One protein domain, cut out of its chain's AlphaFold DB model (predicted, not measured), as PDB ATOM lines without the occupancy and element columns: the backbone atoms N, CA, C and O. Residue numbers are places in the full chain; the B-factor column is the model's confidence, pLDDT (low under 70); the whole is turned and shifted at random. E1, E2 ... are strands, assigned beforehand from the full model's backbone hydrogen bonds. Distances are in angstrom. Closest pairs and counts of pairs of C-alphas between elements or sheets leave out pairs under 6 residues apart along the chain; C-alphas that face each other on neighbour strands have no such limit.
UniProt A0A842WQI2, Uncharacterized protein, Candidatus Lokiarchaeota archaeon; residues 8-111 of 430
ATOM      1  N   ILE A   8      40.997 -48.856 -46.709       93.94
ATOM      2  CA  ILE A   8      41.116 -50.243 -46.253       93.94
ATOM      3  C   ILE A   8      39.772 -50.611 -45.643       93.94
ATOM      4  O   ILE A   8      39.402 -50.094 -44.587       93.94
ATOM      5  N   GLU A   9      39.010 -51.452 -46.337       95.94
ATOM      6  CA  GLU A   9      37.615 -51.698 -45.984       95.94
ATOM      7  C   GLU A   9      37.228 -53.169 -46.113       95.94
ATOM      8  O   GLU A   9      37.690 -53.843 -47.033       95.94
ATOM      9  N   ASN A  10      36.337 -53.635 -45.229       91.69
ATOM     10  CA  ASN A  10      35.741 -54.980 -45.252       91.69
ATOM     11  C   ASN A  10      36.758 -56.133 -45.150       91.69
ATOM     12  O   ASN A  10      36.586 -57.173 -45.783       91.69
ATOM     13  N   ASN A  11      37.820 -55.952 -44.360       93.75
ATOM     14  CA  ASN A  11      38.808 -57.001 -44.095       93.75
ATOM     15  C   ASN A  11      38.573 -57.647 -42.727       93.75
ATOM     16  O   ASN A  11      38.206 -56.960 -41.776       93.75
ATOM     17  N   THR A  12      38.870 -58.940 -42.611       91.38
ATOM     18  CA  THR A  12      38.869 -59.671 -41.336       91.38
ATOM     19  C   THR A  12      40.304 -60.056 -40.988       91.38
ATOM     20  O   THR A  12      40.956 -60.778 -41.740       91.38
ATOM     21  N   LEU A  13      40.803 -59.553 -39.862       94.06
ATOM     22  CA  LEU A  13      42.171 -59.722 -39.388       94.06
ATOM     23  C   LEU A  13      42.151 -60.388 -38.017       94.06
ATOM     24  O   LEU A  13      41.835 -59.753 -37.004       94.06
ATOM     25  N   THR A  14      42.471 -61.680 -37.999       90.38
ATOM     26  CA  THR A  14      42.382 -62.490 -36.785       90.38
ATOM     27  C   THR A  14      43.626 -63.308 -36.510       90.38
ATOM     28  O   THR A  14      44.258 -63.754 -37.466       90.38
ATOM     29  N   TYR A  15      43.911 -63.582 -35.234       88.62
ATOM     30  CA  TYR A  15      45.016 -64.450 -34.807       88.62
ATOM     31  C   TYR A  15      46.401 -63.962 -35.267       88.62
ATOM     32  O   TYR A  15      47.268 -64.767 -35.607       88.62
ATOM     33  N   ASN A  16      46.624 -62.645 -35.303       88.69
ATOM     34  CA  ASN A  16      47.956 -62.098 -35.553       88.69
ATOM     35  C   ASN A  16      48.731 -61.985 -34.234       88.69
ATOM     36  O   ASN A  16      48.353 -61.216 -33.348       88.69
ATOM     37  N   ASP A  17      49.874 -62.673 -34.158       89.56
ATOM     38  CA  ASP A  17      50.748 -62.718 -32.972       89.56
ATOM     39  C   ASP A  17      51.319 -61.346 -32.554       89.56
ATOM     40  O   ASP A  17      51.873 -61.200 -31.463       89.56
ATOM     41  N   VAL A  18      51.227 -60.332 -33.420       90.75
ATOM     42  CA  VAL A  18      51.786 -58.992 -33.180       90.75
ATOM     43  C   VAL A  18      50.744 -57.906 -33.418       90.75
ATOM     44  O   VAL A  18      50.348 -57.226 -32.478       90.75
ATOM     45  N   VAL A  19      50.295 -57.720 -34.659       95.00
ATOM     46  CA  VAL A  19      49.367 -56.639 -34.999       95.00
ATOM     47  C   VAL A  19      48.496 -57.015 -36.192       95.00
ATOM     48  O   VAL A  19      48.997 -57.614 -37.142       95.00
ATOM     49  N   GLY A  20      47.209 -56.658 -36.159       94.69
ATOM     50  CA  GLY A  20      46.301 -56.823 -37.295       94.69
ATOM     51  C   GLY A  20      46.678 -55.900 -38.456       94.69
ATOM     52  O   GLY A  20      47.074 -56.363 -39.523       94.69
ATOM     53  N   ILE A  21      46.597 -54.580 -38.256       95.12
ATOM     54  CA  ILE A  21      47.095 -53.585 -39.224       95.12
ATOM     55  C   ILE A  21      48.144 -52.689 -38.579       95.12
ATOM     56  O   ILE A  21      47.909 -52.094 -37.533       95.12
ATOM     57  N   PHE A  22      49.270 -52.531 -39.274       94.19
ATOM     58  CA  PHE A  22      50.357 -51.636 -38.892       94.19
ATOM     59  C   PHE A  22      50.495 -50.486 -39.899       94.19
ATOM     60  O   PHE A  22      50.804 -50.712 -41.075       94.19
ATOM     61  N   ILE A  23      50.277 -49.246 -39.454       92.75
ATOM     62  CA  ILE A  23      50.359 -48.039 -40.289       92.75
ATOM     63  C   ILE A  23      51.616 -47.237 -39.938       92.75
ATOM     64  O   ILE A  23      51.792 -46.788 -38.807       92.75
ATOM     65  N   ILE A  24      52.461 -47.011 -40.947       93.06
ATOM     66  CA  ILE A  24      53.712 -46.245 -40.863       93.06
ATOM     67  C   ILE A  24      53.901 -45.396 -42.131       93.06
ATOM     68  O   ILE A  24      53.477 -45.806 -43.223       93.06
ATOM     69  N   ASN A  25      54.490 -44.203 -41.990       89.50
ATOM     70  CA  ASN A  25      54.740 -43.226 -43.066       89.50
ATOM     71  C   ASN A  25      53.517 -42.957 -43.974       89.50
ATOM     72  O   ASN A  25      53.658 -42.826 -45.191       89.50
ATOM     73  N   SER A  26      52.299 -42.972 -43.427       88.00
ATOM     74  CA  SER A  26      51.054 -42.962 -44.213       88.00
ATOM     75  C   SER A  26      50.003 -42.065 -43.560       88.00
ATOM     76  O   SER A  26      49.774 -42.169 -42.359       88.00
ATOM     77  N   GLY A  27      49.343 -41.200 -44.332       89.44
ATOM     78  CA  GLY A  27      48.305 -40.312 -43.804       89.44
ATOM     79  C   GLY A  27      47.093 -40.183 -44.716       89.44
ATOM     80  O   GLY A  27      47.116 -40.598 -45.876       89.44
ATOM     81  N   SER A  28      46.025 -39.571 -44.201       93.25
ATOM     82  CA  SER A  28      44.756 -39.397 -44.935       93.25
ATOM     83  C   SER A  28      44.109 -40.708 -45.406       93.25
ATOM     84  O   SER A  28      43.287 -40.688 -46.320       93.25
ATOM     85  N   CYS A  29      44.468 -41.850 -44.820       94.62
ATOM     86  CA  CYS A  29      43.832 -43.126 -45.131       94.62
ATOM     87  C   CYS A  29      42.514 -43.273 -44.367       94.62
ATOM     88  O   CYS A  29      42.347 -42.733 -43.276       94.62
ATOM     89  N   THR A  30      41.580 -44.031 -44.934       96.69
ATOM     90  CA  THR A  30      40.319 -44.411 -44.295       96.69
ATOM     91  C   THR A  30      40.323 -45.905 -44.000       96.69
ATOM     92  O   THR A  30      40.525 -46.711 -44.905       96.69
ATOM     93  N   LEU A  31      40.088 -46.272 -42.743       97.31
ATOM     94  CA  LEU A  31      39.862 -47.645 -42.306       97.31
ATOM     95  C   LEU A  31      38.408 -47.755 -41.856       97.31
ATOM     96  O   LEU A  31      38.028 -47.135 -40.862       97.31
ATOM     97  N   LYS A  32      37.590 -48.534 -42.565       97.19
ATOM     98  CA  LYS A  32      36.192 -48.737 -42.165       97.19
ATOM     99  C   LYS A  32      35.685 -50.148 -42.405       97.19
ATOM    100  O   LYS A  32      36.109 -50.799 -43.352       97.19
ATOM    101  N   ASN A  33      34.740 -50.606 -41.588       95.25
ATOM    102  CA  ASN A  33      34.144 -51.946 -41.685       95.25
ATOM    103  C   ASN A  33      35.162 -53.103 -41.636       95.25
ATOM    104  O   ASN A  33      34.896 -54.176 -42.170       95.25
ATOM    105  N   ASN A  34      36.340 -52.911 -41.042       97.25
ATOM    106  CA  ASN A  34      37.271 -54.013 -40.814       97.25
ATOM    107  C   ASN A  34      36.983 -54.674 -39.465       97.25
ATOM    108  O   ASN A  34      36.476 -54.033 -38.548       97.25
ATOM    109  N   THR A  35      37.328 -55.947 -39.343       94.88
ATOM    110  CA  THR A  35      37.159 -56.743 -38.131       94.88
ATOM    111  C   THR A  35      38.527 -57.176 -37.621       94.88
ATOM    112  O   THR A  35      39.262 -57.840 -38.343       94.88
ATOM    113  N   PHE A  36      38.858 -56.812 -36.388       96.19
ATOM    114  CA  PHE A  36      40.109 -57.111 -35.701       96.19
ATOM    115  C   PHE A  36      39.808 -57.964 -34.470       96.19
ATOM    116  O   PHE A  36      39.259 -57.448 -33.493       96.19
ATOM    117  N   MET A  37      40.155 -59.254 -34.504       92.50
ATOM    118  CA  MET A  37      39.920 -60.145 -33.361       92.50
ATOM    119  C   MET A  37      41.085 -61.066 -33.018       92.50
ATOM    120  O   MET A  37      41.787 -61.510 -33.913       92.50
ATOM    121  N   TYR A  38      41.273 -61.424 -31.747       89.56
ATOM    122  CA  TYR A  38      42.320 -62.371 -31.330       89.56
ATOM    123  C   TYR A  38      43.743 -61.950 -31.736       89.56
ATOM    124  O   TYR A  38      44.569 -62.796 -32.071       89.56
ATOM    125  N   ASN A  39      44.034 -60.649 -31.769       92.88
ATOM    126  CA  ASN A  39      45.375 -60.136 -32.050       92.88
ATOM    127  C   ASN A  39      46.021 -59.599 -30.768       92.88
ATOM    128  O   ASN A  39      45.321 -59.104 -29.884       92.88
ATOM    129  N   THR A  40      47.354 -59.584 -30.704       96.25
ATOM    130  CA  THR A  40      48.063 -58.858 -29.630       96.25
ATOM    131  C   THR A  40      47.735 -57.359 -29.697       96.25
ATOM    132  O   THR A  40      47.412 -56.733 -28.692       96.25
ATOM    133  N   ILE A  41      47.742 -56.767 -30.897       97.12
ATOM    134  CA  ILE A  41      47.237 -55.411 -31.146       97.12
ATOM    135  C   ILE A  41      46.303 -55.444 -32.361       97.12
ATOM    136  O   ILE A  41      46.679 -55.941 -33.419       97.12
ATOM    137  N   GLY A  42      45.085 -54.911 -32.261       97.12
ATOM    138  CA  GLY A  42      44.170 -54.841 -33.407       97.12
ATOM    139  C   GLY A  42      44.707 -53.909 -34.500       97.12
ATOM    140  O   GLY A  42      45.024 -54.341 -35.612       97.12
ATOM    141  N   LEU A  43      44.871 -52.630 -34.164       97.38
ATOM    142  CA  LEU A  43      45.396 -51.593 -35.056       97.38
ATOM    143  C   LEU A  43      46.525 -50.810 -34.379       97.38
ATOM    144  O   LEU A  43      46.333 -50.277 -33.292       97.38
ATOM    145  N   GLU A  44      47.670 -50.664 -35.042       96.62
ATOM    146  CA  GLU A  44      48.775 -49.828 -34.566       96.62
ATOM    147  C   GLU A  44      49.140 -48.742 -35.587       96.62
ATOM    148  O   GLU A  44      49.393 -49.026 -36.760       96.62
ATOM    149  N   ILE A  45      49.202 -47.488 -35.126       95.00
ATOM    150  CA  ILE A  45      49.570 -46.317 -35.928       95.00
ATOM    151  C   ILE A  45      50.806 -45.630 -35.333       95.00
ATOM    152  O   ILE A  45      50.800 -45.164 -34.189       95.00
ATOM    153  N   GLN A  46      51.879 -45.554 -36.121       94.12
ATOM    154  CA  GLN A  46      53.175 -45.000 -35.715       94.12
ATOM    155  C   GLN A  46      53.235 -43.463 -35.773       94.12
ATOM    156  O   GLN A  46      52.357 -42.791 -36.311       94.12
ATOM    157  N   ASN A  47      54.298 -42.895 -35.188       88.19
ATOM    158  CA  ASN A  47      54.479 -41.447 -34.979       88.19
ATOM    159  C   ASN A  47      54.407 -40.594 -36.263       88.19
ATOM    160  O   ASN A  47      54.131 -39.396 -36.200       88.19
ATOM    161  N   ASP A  48      54.683 -41.195 -37.418       88.31
ATOM    162  CA  ASP A  48      54.768 -40.567 -38.740       88.31
ATOM    163  C   ASP A  48      53.505 -40.772 -39.602       88.31
ATOM    164  O   ASP A  48      53.495 -40.409 -40.781       88.31
ATOM    165  N   ALA A  49      52.432 -41.326 -39.026       91.31
ATOM    166  CA  ALA A  49      51.208 -41.693 -39.734       91.31
ATOM    167  C   ALA A  49      49.955 -40.978 -39.189       91.31
ATOM    168  O   ALA A  49      49.195 -41.534 -38.398       91.31
ATOM    169  N   SER A  50      49.741 -39.721 -39.594       91.31
ATOM    170  CA  SER A  50      48.679 -38.852 -39.055       91.31
ATOM    171  C   SER A  50      47.501 -38.625 -40.008       91.31
ATOM    172  O   SER A  50      47.592 -38.853 -41.216       91.31
ATOM    173  N   SER A  51      46.416 -38.058 -39.472       92.94
ATOM    174  CA  SER A  51      45.219 -37.662 -40.237       92.94
ATOM    175  C   SER A  51      44.498 -38.830 -40.916       92.94
ATOM    176  O   SER A  51      43.897 -38.648 -41.970       92.94
ATOM    177  N   ASN A  52      44.582 -40.033 -40.355       95.50
ATOM    178  CA  ASN A  52      43.792 -41.175 -40.801       95.50
ATOM    179  C   ASN A  52      42.415 -41.164 -40.121       95.50
ATOM    180  O   ASN A  52      42.290 -40.698 -38.989       95.50
ATOM    181  N   LEU A  53      41.407 -41.689 -40.818       97.06
ATOM    182  CA  LEU A  53      40.019 -41.775 -40.373       97.06
ATOM    183  C   LEU A  53      39.628 -43.243 -40.154       97.06
ATOM    184  O   LEU A  53      39.647 -44.036 -41.095       97.06
ATOM    185  N   ILE A  54      39.266 -43.605 -38.926       98.06
ATOM    186  CA  ILE A  54      39.017 -44.976 -38.474       98.06
ATOM    187  C   ILE A  54      37.631 -45.032 -37.835       98.06
ATOM    188  O   ILE A  54      37.438 -44.515 -36.747       98.06
ATOM    189  N   TYR A  55      36.649 -45.639 -38.491       98.19
ATOM    190  CA  TYR A  55      35.280 -45.727 -37.961       98.19
ATOM    191  C   TYR A  55      34.574 -46.980 -38.477       98.19
ATOM    192  O   TYR A  55      34.948 -47.518 -39.516       98.19
ATOM    193  N   LEU A  56      33.534 -47.444 -37.781       97.56
ATOM    194  CA  LEU A  56      32.788 -48.674 -38.079       97.56
ATOM    195  C   LEU A  56      33.629 -49.961 -38.089       97.56
ATOM    196  O   LEU A  56      33.180 -50.987 -38.599       97.56
ATOM    197  N   ASN A  57      34.846 -49.942 -37.551       98.00
ATOM    198  CA  ASN A  57      35.636 -51.160 -37.405       98.00
ATOM    199  C   ASN A  57      35.228 -51.893 -36.128       98.00
ATOM    200  O   ASN A  57      34.840 -51.263 -35.149       98.00
ATOM    201  N   LYS A  58      35.317 -53.218 -36.141       96.12
ATOM    202  CA  LYS A  58      35.023 -54.085 -35.004       96.12
ATOM    203  C   LYS A  58      36.324 -54.522 -34.345       96.12
ATOM    204  O   LYS A  58      37.124 -55.188 -34.995       96.12
ATOM    205  N   PHE A  59      36.529 -54.176 -33.083       96.50
ATOM    206  CA  PHE A  59      37.660 -54.615 -32.275       96.50
ATOM    207  C   PHE A  59      37.143 -55.491 -31.144       96.50
ATOM    208  O   PHE A  59      36.442 -54.995 -30.272       96.50
ATOM    209  N   ALA A  60      37.514 -56.768 -31.126       93.12
ATOM    210  CA  ALA A  60      37.140 -57.637 -30.018       93.12
ATOM    211  C   ALA A  60      38.204 -58.670 -29.672       93.12
ATOM    212  O   ALA A  60      38.916 -59.133 -30.554       93.12
ATOM    213  N   VAL A  61      38.307 -59.055 -28.405       91.00
ATOM    214  CA  VAL A  61      39.194 -60.125 -27.922       91.00
ATOM    215  C   VAL A  61      40.650 -59.925 -28.371       91.00
ATOM    216  O   VAL A  61      41.344 -60.875 -28.718       91.00
ATOM    217  N   ASN A  62      41.106 -58.674 -28.439       93.00
ATOM    218  CA  ASN A  62      42.514 -58.347 -28.658       93.00
ATOM    219  C   ASN A  62      43.149 -58.029 -27.299       93.00
ATOM    220  O   ASN A  62      42.454 -57.511 -26.428       93.00
ATOM    221  N   ASP A  63      44.456 -58.250 -27.122       95.06
ATOM    222  CA  ASP A  63      45.125 -57.789 -25.889       95.06
ATOM    223  C   ASP A  63      45.101 -56.252 -25.810       95.06
ATOM    224  O   ASP A  63      44.986 -55.666 -24.732       95.06
ATOM    225  N   VAL A  64      45.192 -55.598 -26.975       96.50
ATOM    226  CA  VAL A  64      44.996 -54.159 -27.165       96.50
ATOM    227  C   VAL A  64      44.182 -53.906 -28.438       96.50
ATOM    228  O   VAL A  64      44.591 -54.292 -29.532       96.50
ATOM    229  N   HIS A  65      43.052 -53.200 -28.338       97.12
ATOM    230  CA  HIS A  65      42.188 -52.920 -29.496       97.12
ATOM    231  C   HIS A  65      42.859 -52.000 -30.523       97.12
ATOM    232  O   HIS A  65      42.949 -52.340 -31.705       97.12
ATOM    233  N   ALA A  66      43.388 -50.859 -30.079       97.12
ATOM    234  CA  ALA A  66      44.092 -49.930 -30.952       97.12
ATOM    235  C   ALA A  66      45.157 -49.108 -30.212       97.12
ATOM    236  O   ALA A  66      44.983 -48.731 -29.053       97.12
ATOM    237  N   VAL A  67      46.239 -48.789 -30.923       96.94
ATOM    238  CA  VAL A  67      47.315 -47.892 -30.492       96.94
ATOM    239  C   VAL A  67      47.537 -46.820 -31.555       96.94
ATOM    240  O   VAL A  67      47.738 -47.133 -32.728       96.94
ATOM    241  N   SER A  68      47.566 -45.551 -31.156       96.31
ATOM    242  CA  SER A  68      47.931 -44.432 -32.024       96.31
ATOM    243  C   SER A  68      48.961 -43.537 -31.348       96.31
ATOM    244  O   SER A  68      48.690 -42.879 -30.343       96.31
ATOM    245  N   ASN A  69      50.161 -43.468 -31.924       95.06
ATOM    246  CA  ASN A  69      51.246 -42.622 -31.417       95.06
ATOM    247  C   ASN A  69      51.287 -41.219 -32.048       95.06
ATOM    248  O   ASN A  69      52.179 -40.424 -31.766       95.06
ATOM    249  N   THR A  70      50.301 -40.891 -32.878       94.56
ATOM    250  CA  THR A  70      50.099 -39.567 -33.478       94.56
ATOM    251  C   THR A  70      48.603 -39.269 -33.598       94.56
ATOM    252  O   THR A  70      47.778 -40.107 -33.239       94.56
ATOM    253  N   ILE A  71      48.235 -38.073 -34.057       93.62
ATOM    254  CA  ILE A  71      46.835 -37.628 -34.104       93.62
ATOM    255  C   ILE A  71      46.113 -38.269 -35.298       93.62
ATOM    256  O   ILE A  71      46.468 -38.025 -36.457       93.62
ATOM    257  N   ASN A  72      45.071 -39.044 -35.000       95.44
ATOM    258  CA  ASN A  72      44.162 -39.688 -35.948       95.44
ATOM    259  C   ASN A  72      42.719 -39.617 -35.424       95.44
ATOM    260  O   ASN A  72      42.495 -39.436 -34.227       95.44
ATOM    261  N   GLU A  73      41.745 -39.746 -36.318       97.56
ATOM    262  CA  GLU A  73      40.322 -39.665 -35.986       97.56
ATOM    263  C   GLU A  73      39.743 -41.079 -35.883       97.56
ATOM    264  O   GLU A  73      39.674 -41.783 -36.887       97.56
ATOM    265  N   PHE A  74      39.324 -41.495 -34.684       98.00
ATOM    266  CA  PHE A  74      38.683 -42.799 -34.442       98.00
ATOM    267  C   PHE A  74      37.150 -42.742 -34.530       98.00
ATOM    268  O   PHE A  74      36.452 -43.655 -34.118       98.00
ATOM    269  N   ASP A  75      36.611 -41.679 -35.111       97.25
ATOM    270  CA  ASP A  75      35.198 -41.553 -35.425       97.25
ATOM    271  C   ASP A  75      35.021 -40.560 -36.575       97.25
ATOM    272  O   ASP A  75      35.890 -39.726 -36.826       97.25
ATOM    273  N   ASN A  76      33.884 -40.613 -37.268       95.94
ATOM    274  CA  ASN A  76      33.594 -39.695 -38.378       95.94
ATOM    275  C   ASN A  76      32.786 -38.448 -37.965       95.94
ATOM    276  O   ASN A  76      32.192 -37.777 -38.810       95.94
ATOM    277  N   GLY A  77      32.695 -38.165 -36.665       95.38
ATOM    278  CA  GLY A  77      31.861 -37.101 -36.109       95.38
ATOM    279  C   GLY A  77      30.410 -37.501 -35.832       95.38
ATOM    280  O   GLY A  77      29.689 -36.698 -35.239       95.38
ATOM    281  N   THR A  78      29.984 -38.709 -36.218       96.12
ATOM    282  CA  THR A  78      28.631 -39.242 -35.956       96.12
ATOM    283  C   THR A  78      28.611 -40.691 -35.474       96.12
ATOM    284  O   THR A  78      27.696 -41.071 -34.750       96.12
ATOM    285  N   ILE A  79      29.594 -41.499 -35.878       95.56
ATOM    286  CA  ILE A  79      29.731 -42.904 -35.503       95.56
ATOM    287  C   ILE A  79      31.212 -43.264 -35.375       95.56
ATOM    288  O   ILE A  79      32.044 -42.801 -36.167       95.56
ATOM    289  N   GLY A  80      31.512 -44.066 -34.361       97.44
ATOM    290  CA  GLY A  80      32.834 -44.575 -34.044       97.44
ATOM    291  C   GLY A  80      32.989 -46.035 -34.436       97.44
ATOM    292  O   GLY A  80      32.381 -46.516 -35.398       97.44
ATOM    293  N   ASN A  81      33.832 -46.734 -33.697       98.25
ATOM    294  CA  ASN A  81      34.146 -48.144 -33.825       98.25
ATOM    295  C   ASN A  81      33.423 -48.962 -32.751       98.25
ATOM    296  O   ASN A  81      32.834 -48.437 -31.804       98.25
ATOM    297  N   TYR A  82      33.460 -50.274 -32.933       96.94
ATOM    298  CA  TYR A  82      32.847 -51.233 -32.038       96.94
ATOM    299  C   TYR A  82      33.912 -51.896 -31.165       96.94
ATOM    300  O   TYR A  82      34.919 -52.359 -31.704       96.94
ATOM    301  N   TYR A  83      33.669 -51.975 -29.860       96.38
ATOM    302  CA  TYR A  83      34.597 -52.520 -28.866       96.38
ATOM    303  C   TYR A  83      33.864 -53.502 -27.943       96.38
ATOM    304  O   TYR A  83      32.743 -53.219 -27.509       96.38
ATOM    305  N   ASP A  84      34.471 -54.647 -27.641       92.69
ATOM    306  CA  ASP A  84      33.903 -55.654 -26.732       92.69
ATOM    307  C   ASP A  84      34.178 -55.376 -25.251       92.69
ATOM    308  O   ASP A  84      33.518 -55.963 -24.395       92.69
ATOM    309  N   ASP A  85      35.104 -54.467 -24.947       92.81
ATOM    310  CA  ASP A  85      35.457 -54.013 -23.601       92.81
ATOM    311  C   ASP A  85      34.856 -52.641 -23.236       92.81
ATOM    312  O   ASP A  85      35.013 -52.181 -22.103       92.81
ATOM    313  N   TYR A  86      34.139 -51.993 -24.161       95.19
ATOM    314  CA  TYR A  86      33.471 -50.721 -23.891       95.19
ATOM    315  C   TYR A  86      32.269 -50.913 -22.959       95.19
ATOM    316  O   TYR A  86      31.358 -51.688 -23.232       95.19
ATOM    317  N   ASP A  87      32.232 -50.162 -21.864       90.44
ATOM    318  CA  ASP A  87      31.207 -50.282 -20.822       90.44
ATOM    319  C   ASP A  87      29.853 -49.644 -21.190       90.44
ATOM    320  O   ASP A  87      28.871 -49.803 -20.461       90.44
ATOM    321  N   GLY A  88      29.783 -48.960 -22.336       89.44
ATOM    322  CA  GLY A  88      28.580 -48.290 -22.820       89.44
ATOM    323  C   GLY A  88      28.478 -46.814 -22.428       89.44
ATOM    324  O   GLY A  88      27.536 -46.156 -22.882       89.44
ATOM    325  N   GLU A  89      29.416 -46.269 -21.644       90.00
ATOM    326  CA  GLU A  89      29.381 -44.879 -21.179       90.00
ATOM    327  C   GLU A  89      30.612 -44.052 -21.604       90.00
ATOM    328  O   GLU A  89      31.764 -44.432 -21.424       90.00
ATOM    329  N   GLY A  90      30.374 -42.829 -22.091       92.75
ATOM    330  CA  GLY A  90      31.440 -41.856 -22.352       92.75
ATOM    331  C   GLY A  90      32.142 -42.014 -23.705       92.75
ATOM    332  O   GLY A  90      31.495 -42.157 -24.739       92.75
ATOM    333  N   VAL A  91      33.466 -41.842 -23.699       96.25
ATOM    334  CA  VAL A  91      34.342 -41.941 -24.879       96.25
ATOM    335  C   VAL A  91      35.286 -43.123 -24.696       96.25
ATOM    336  O   VAL A  91      35.554 -43.517 -23.562       96.25
ATOM    337  N   TYR A  92      35.822 -43.653 -25.791       96.75
ATOM    338  CA  TYR A  92      36.814 -44.723 -25.737       96.75
ATOM    339  C   TYR A  92      38.213 -44.154 -25.997       96.75
ATOM    340  O   TYR A  92      38.492 -43.627 -27.078       96.75
ATOM    341  N   ASP A  93      39.088 -44.232 -24.997       96.31
ATOM    342  CA  ASP A  93      40.461 -43.737 -25.095       96.31
ATOM    343  C   ASP A  93      41.332 -44.707 -25.907       96.31
ATOM    344  O   ASP A  93      41.430 -45.896 -25.604       96.31
ATOM    345  N   ILE A  94      42.019 -44.192 -26.927       97.00
ATOM    346  CA  ILE A  94      42.945 -44.981 -27.741       97.00
ATOM    347  C   ILE A  94      44.341 -44.893 -27.129       97.00
ATOM    348  O   ILE A  94      44.878 -43.802 -26.920       97.00
ATOM    349  N   LEU A  95      44.961 -46.049 -26.877       95.31
ATOM    350  CA  LEU A  95      46.289 -46.107 -26.271       95.31
ATOM    351  C   LEU A  95      47.355 -45.447 -27.163       95.31
ATOM    352  O   LEU A  95      47.252 -45.428 -28.386       95.31
ATOM    353  N   GLY A  96      48.431 -44.946 -26.550       93.00
ATOM    354  CA  GLY A  96      49.589 -44.382 -27.254       93.00
ATOM    355  C   GLY A  96      49.778 -42.877 -27.055       93.00
ATOM    356  O   GLY A  96      49.082 -42.220 -26.283       93.00
ATOM    357  N   LEU A  97      50.785 -42.321 -27.734       92.00
ATOM    358  CA  LEU A  97      51.202 -40.918 -27.567       92.00
ATOM    359  C   LEU A  97      50.298 -39.899 -28.281       92.00
ATOM    360  O   LEU A  97      50.400 -38.700 -28.022       92.00
ATOM    361  N   GLY A  98      49.413 -40.355 -29.169       87.69
ATOM    362  CA  GLY A  98      48.548 -39.504 -29.984       87.69
ATOM    363  C   GLY A  98      47.382 -38.871 -29.229       87.69
ATOM    364  O   GLY A  98      46.744 -37.975 -29.777       87.69
ATOM    365  N   SER A  99      47.104 -39.320 -27.995       91.12
ATOM    366  CA  SER A  99      45.947 -38.885 -27.187       91.12
ATOM    367  C   SER A  99      44.628 -38.934 -27.974       91.12
ATOM    368  O   SER A  99      43.814 -38.014 -27.906       91.12
ATOM    369  N   CYS A 100      44.475 -39.967 -28.806       96.19
ATOM    370  CA  CYS A 100      43.307 -40.139 -29.660       96.19
ATOM    371  C   CYS A 100      42.145 -40.702 -28.844       96.19
ATOM    372  O   CYS A 100      42.350 -41.480 -27.915       96.19
ATOM    373  N   ILE A 101      40.933 -40.322 -29.226       96.56
ATOM    374  CA  ILE A 101      39.698 -40.811 -28.621       96.56
ATOM    375  C   ILE A 101      38.723 -41.184 -29.728       96.56
ATOM    376  O   ILE A 101      38.693 -40.532 -30.777       96.56
ATOM    377  N   ASP A 102      37.912 -42.198 -29.475       97.50
ATOM    378  CA  ASP A 102      36.668 -42.426 -30.193       97.50
ATOM    379  C   ASP A 102      35.534 -41.775 -29.392       97.50
ATOM    380  O   ASP A 102      35.292 -42.113 -28.230       97.50
ATOM    381  N   ARG A 103      34.863 -40.788 -29.991       97.69
ATOM    382  CA  ARG A 103      33.771 -40.048 -29.334       97.69
ATOM    383  C   ARG A 103      32.415 -40.737 -29.440       97.69
ATOM    384  O   ARG A 103      31.487 -40.315 -28.753       97.69
ATOM    385  N   TYR A 104      32.285 -41.732 -30.311       97.56
ATOM    386  CA  TYR A 104      31.034 -42.442 -30.569       97.56
ATOM    387  C   TYR A 104      31.240 -43.970 -30.568       97.56
ATOM    388  O   TYR A 104      30.825 -44.630 -31.530       97.56
ATOM    389  N   PRO A 105      31.866 -44.537 -29.517       97.50
ATOM    390  CA  PRO A 105      32.109 -45.969 -29.428       97.50
ATOM    391  C   PRO A 105      30.796 -46.738 -29.266       97.50
ATOM    392  O   PRO A 105      29.825 -46.261 -28.670       97.50
ATOM    393  N   ILE A 106      30.772 -47.957 -29.794       94.94
ATOM    394  CA  ILE A 106      29.621 -48.853 -29.713       94.94
ATOM    395  C   ILE A 106      30.063 -50.149 -29.038       94.94
ATOM    396  O   ILE A 106      31.044 -50.762 -29.444       94.94
ATOM    397  N   PHE A 107      29.327 -50.600 -28.022       91.62
ATOM    398  CA  PHE A 107      29.583 -51.913 -27.434       91.62
ATOM    399  C   PHE A 107      29.211 -53.012 -28.436       91.62
ATOM    400  O   PHE A 107      28.090 -53.039 -28.952       91.62
ATOM    401  N   TRP A 108      30.139 -53.924 -28.708       87.94
ATOM    402  CA  TRP A 108      29.902 -55.108 -29.529       87.94
ATOM    403  C   TRP A 108      30.748 -56.250 -29.012       87.94
ATOM    404  O   TRP A 108      31.970 -56.193 -29.073       87.94
ATOM    405  N   ASN A 109      30.092 -57.312 -28.562       80.06
ATOM    406  CA  ASN A 109      30.776 -58.505 -28.114       80.06
ATOM    407  C   ASN A 109      30.471 -59.664 -29.085       80.06
ATOM    408  O   ASN A 109      29.302 -60.039 -29.237       80.06
ATOM    409  N   PRO A 110      31.498 -60.236 -29.743       73.38
ATOM    410  CA  PRO A 110      31.331 -61.315 -30.712       73.38
ATOM    411  C   PRO A 110      30.774 -62.595 -30.088       73.38
ATOM    412  O   PRO A 110      30.195 -63.402 -30.803       73.38
ATOM    413  N   SER A 111      30.883 -62.796 -28.773       67.12
ATOM    414  CA  SER A 111      30.300 -63.953 -28.081       67.12
ATOM    415  C   SER A 111      28.766 -63.949 -28.049       67.12
ATOM    416  O   SER A 111      28.192 -64.965 -27.676       67.12
TER     417      SER A 111
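AT A GLANCE: This is residues 8 to 111 of the 430 residues of an uncharacterized protein of Candidatus Lokiarchaeota archaeon (UniProt A0A842WQI2). With little regular structure, the chain winds in stacked turns, a short solenoid whose sides are three small parallel sheets, E1-E4-E7, E2-E5-E8 and E3-E6. Residues 69 to 111, with no named element, cover one end, where residues 82 to 83 pair with E7. The 104 printed residues include eight strands, E1 to E8 in order, and no named helix: all strand, though these hold only 30 residues. The whole is compact, radius of gyration of the C-alphas 12.1 A, spanning 35 by 30 by 24 A.

HOW THE PARTS SIT: E1, residues 12 to 14, is parallel to E4, residues 35 to 37, at 9 degrees, and E4 to E7, residues 58 to 60, at 6 degrees; N 13 and O 35, like N 36 and O 58, are within hydrogen-bond range at 2.8 A. E2, residues 19 to 23, is parallel to E5, residues 41 to 45, and E5 to E8, residues 64 to 68, with N 23 and O 44, like N 45 and O 67, 2.8 A apart. E3, residues 30 to 32, is parallel to E6, residues 53 to 55, with N 31 and O 53 2.8 A apart.

IN THESE COORDINATES: E1 begins at C-alpha 12 (38.869, -59.671, -41.336); E8, 11.3 A long, ends at C-alpha 68 (47.931, -44.432, -32.024).

THE WHOLE: The farthest C-alphas, of Asp 48 and Ser 111, are 35.5 A apart. The printed part has no cut; residue 111 is under pLDDT 70.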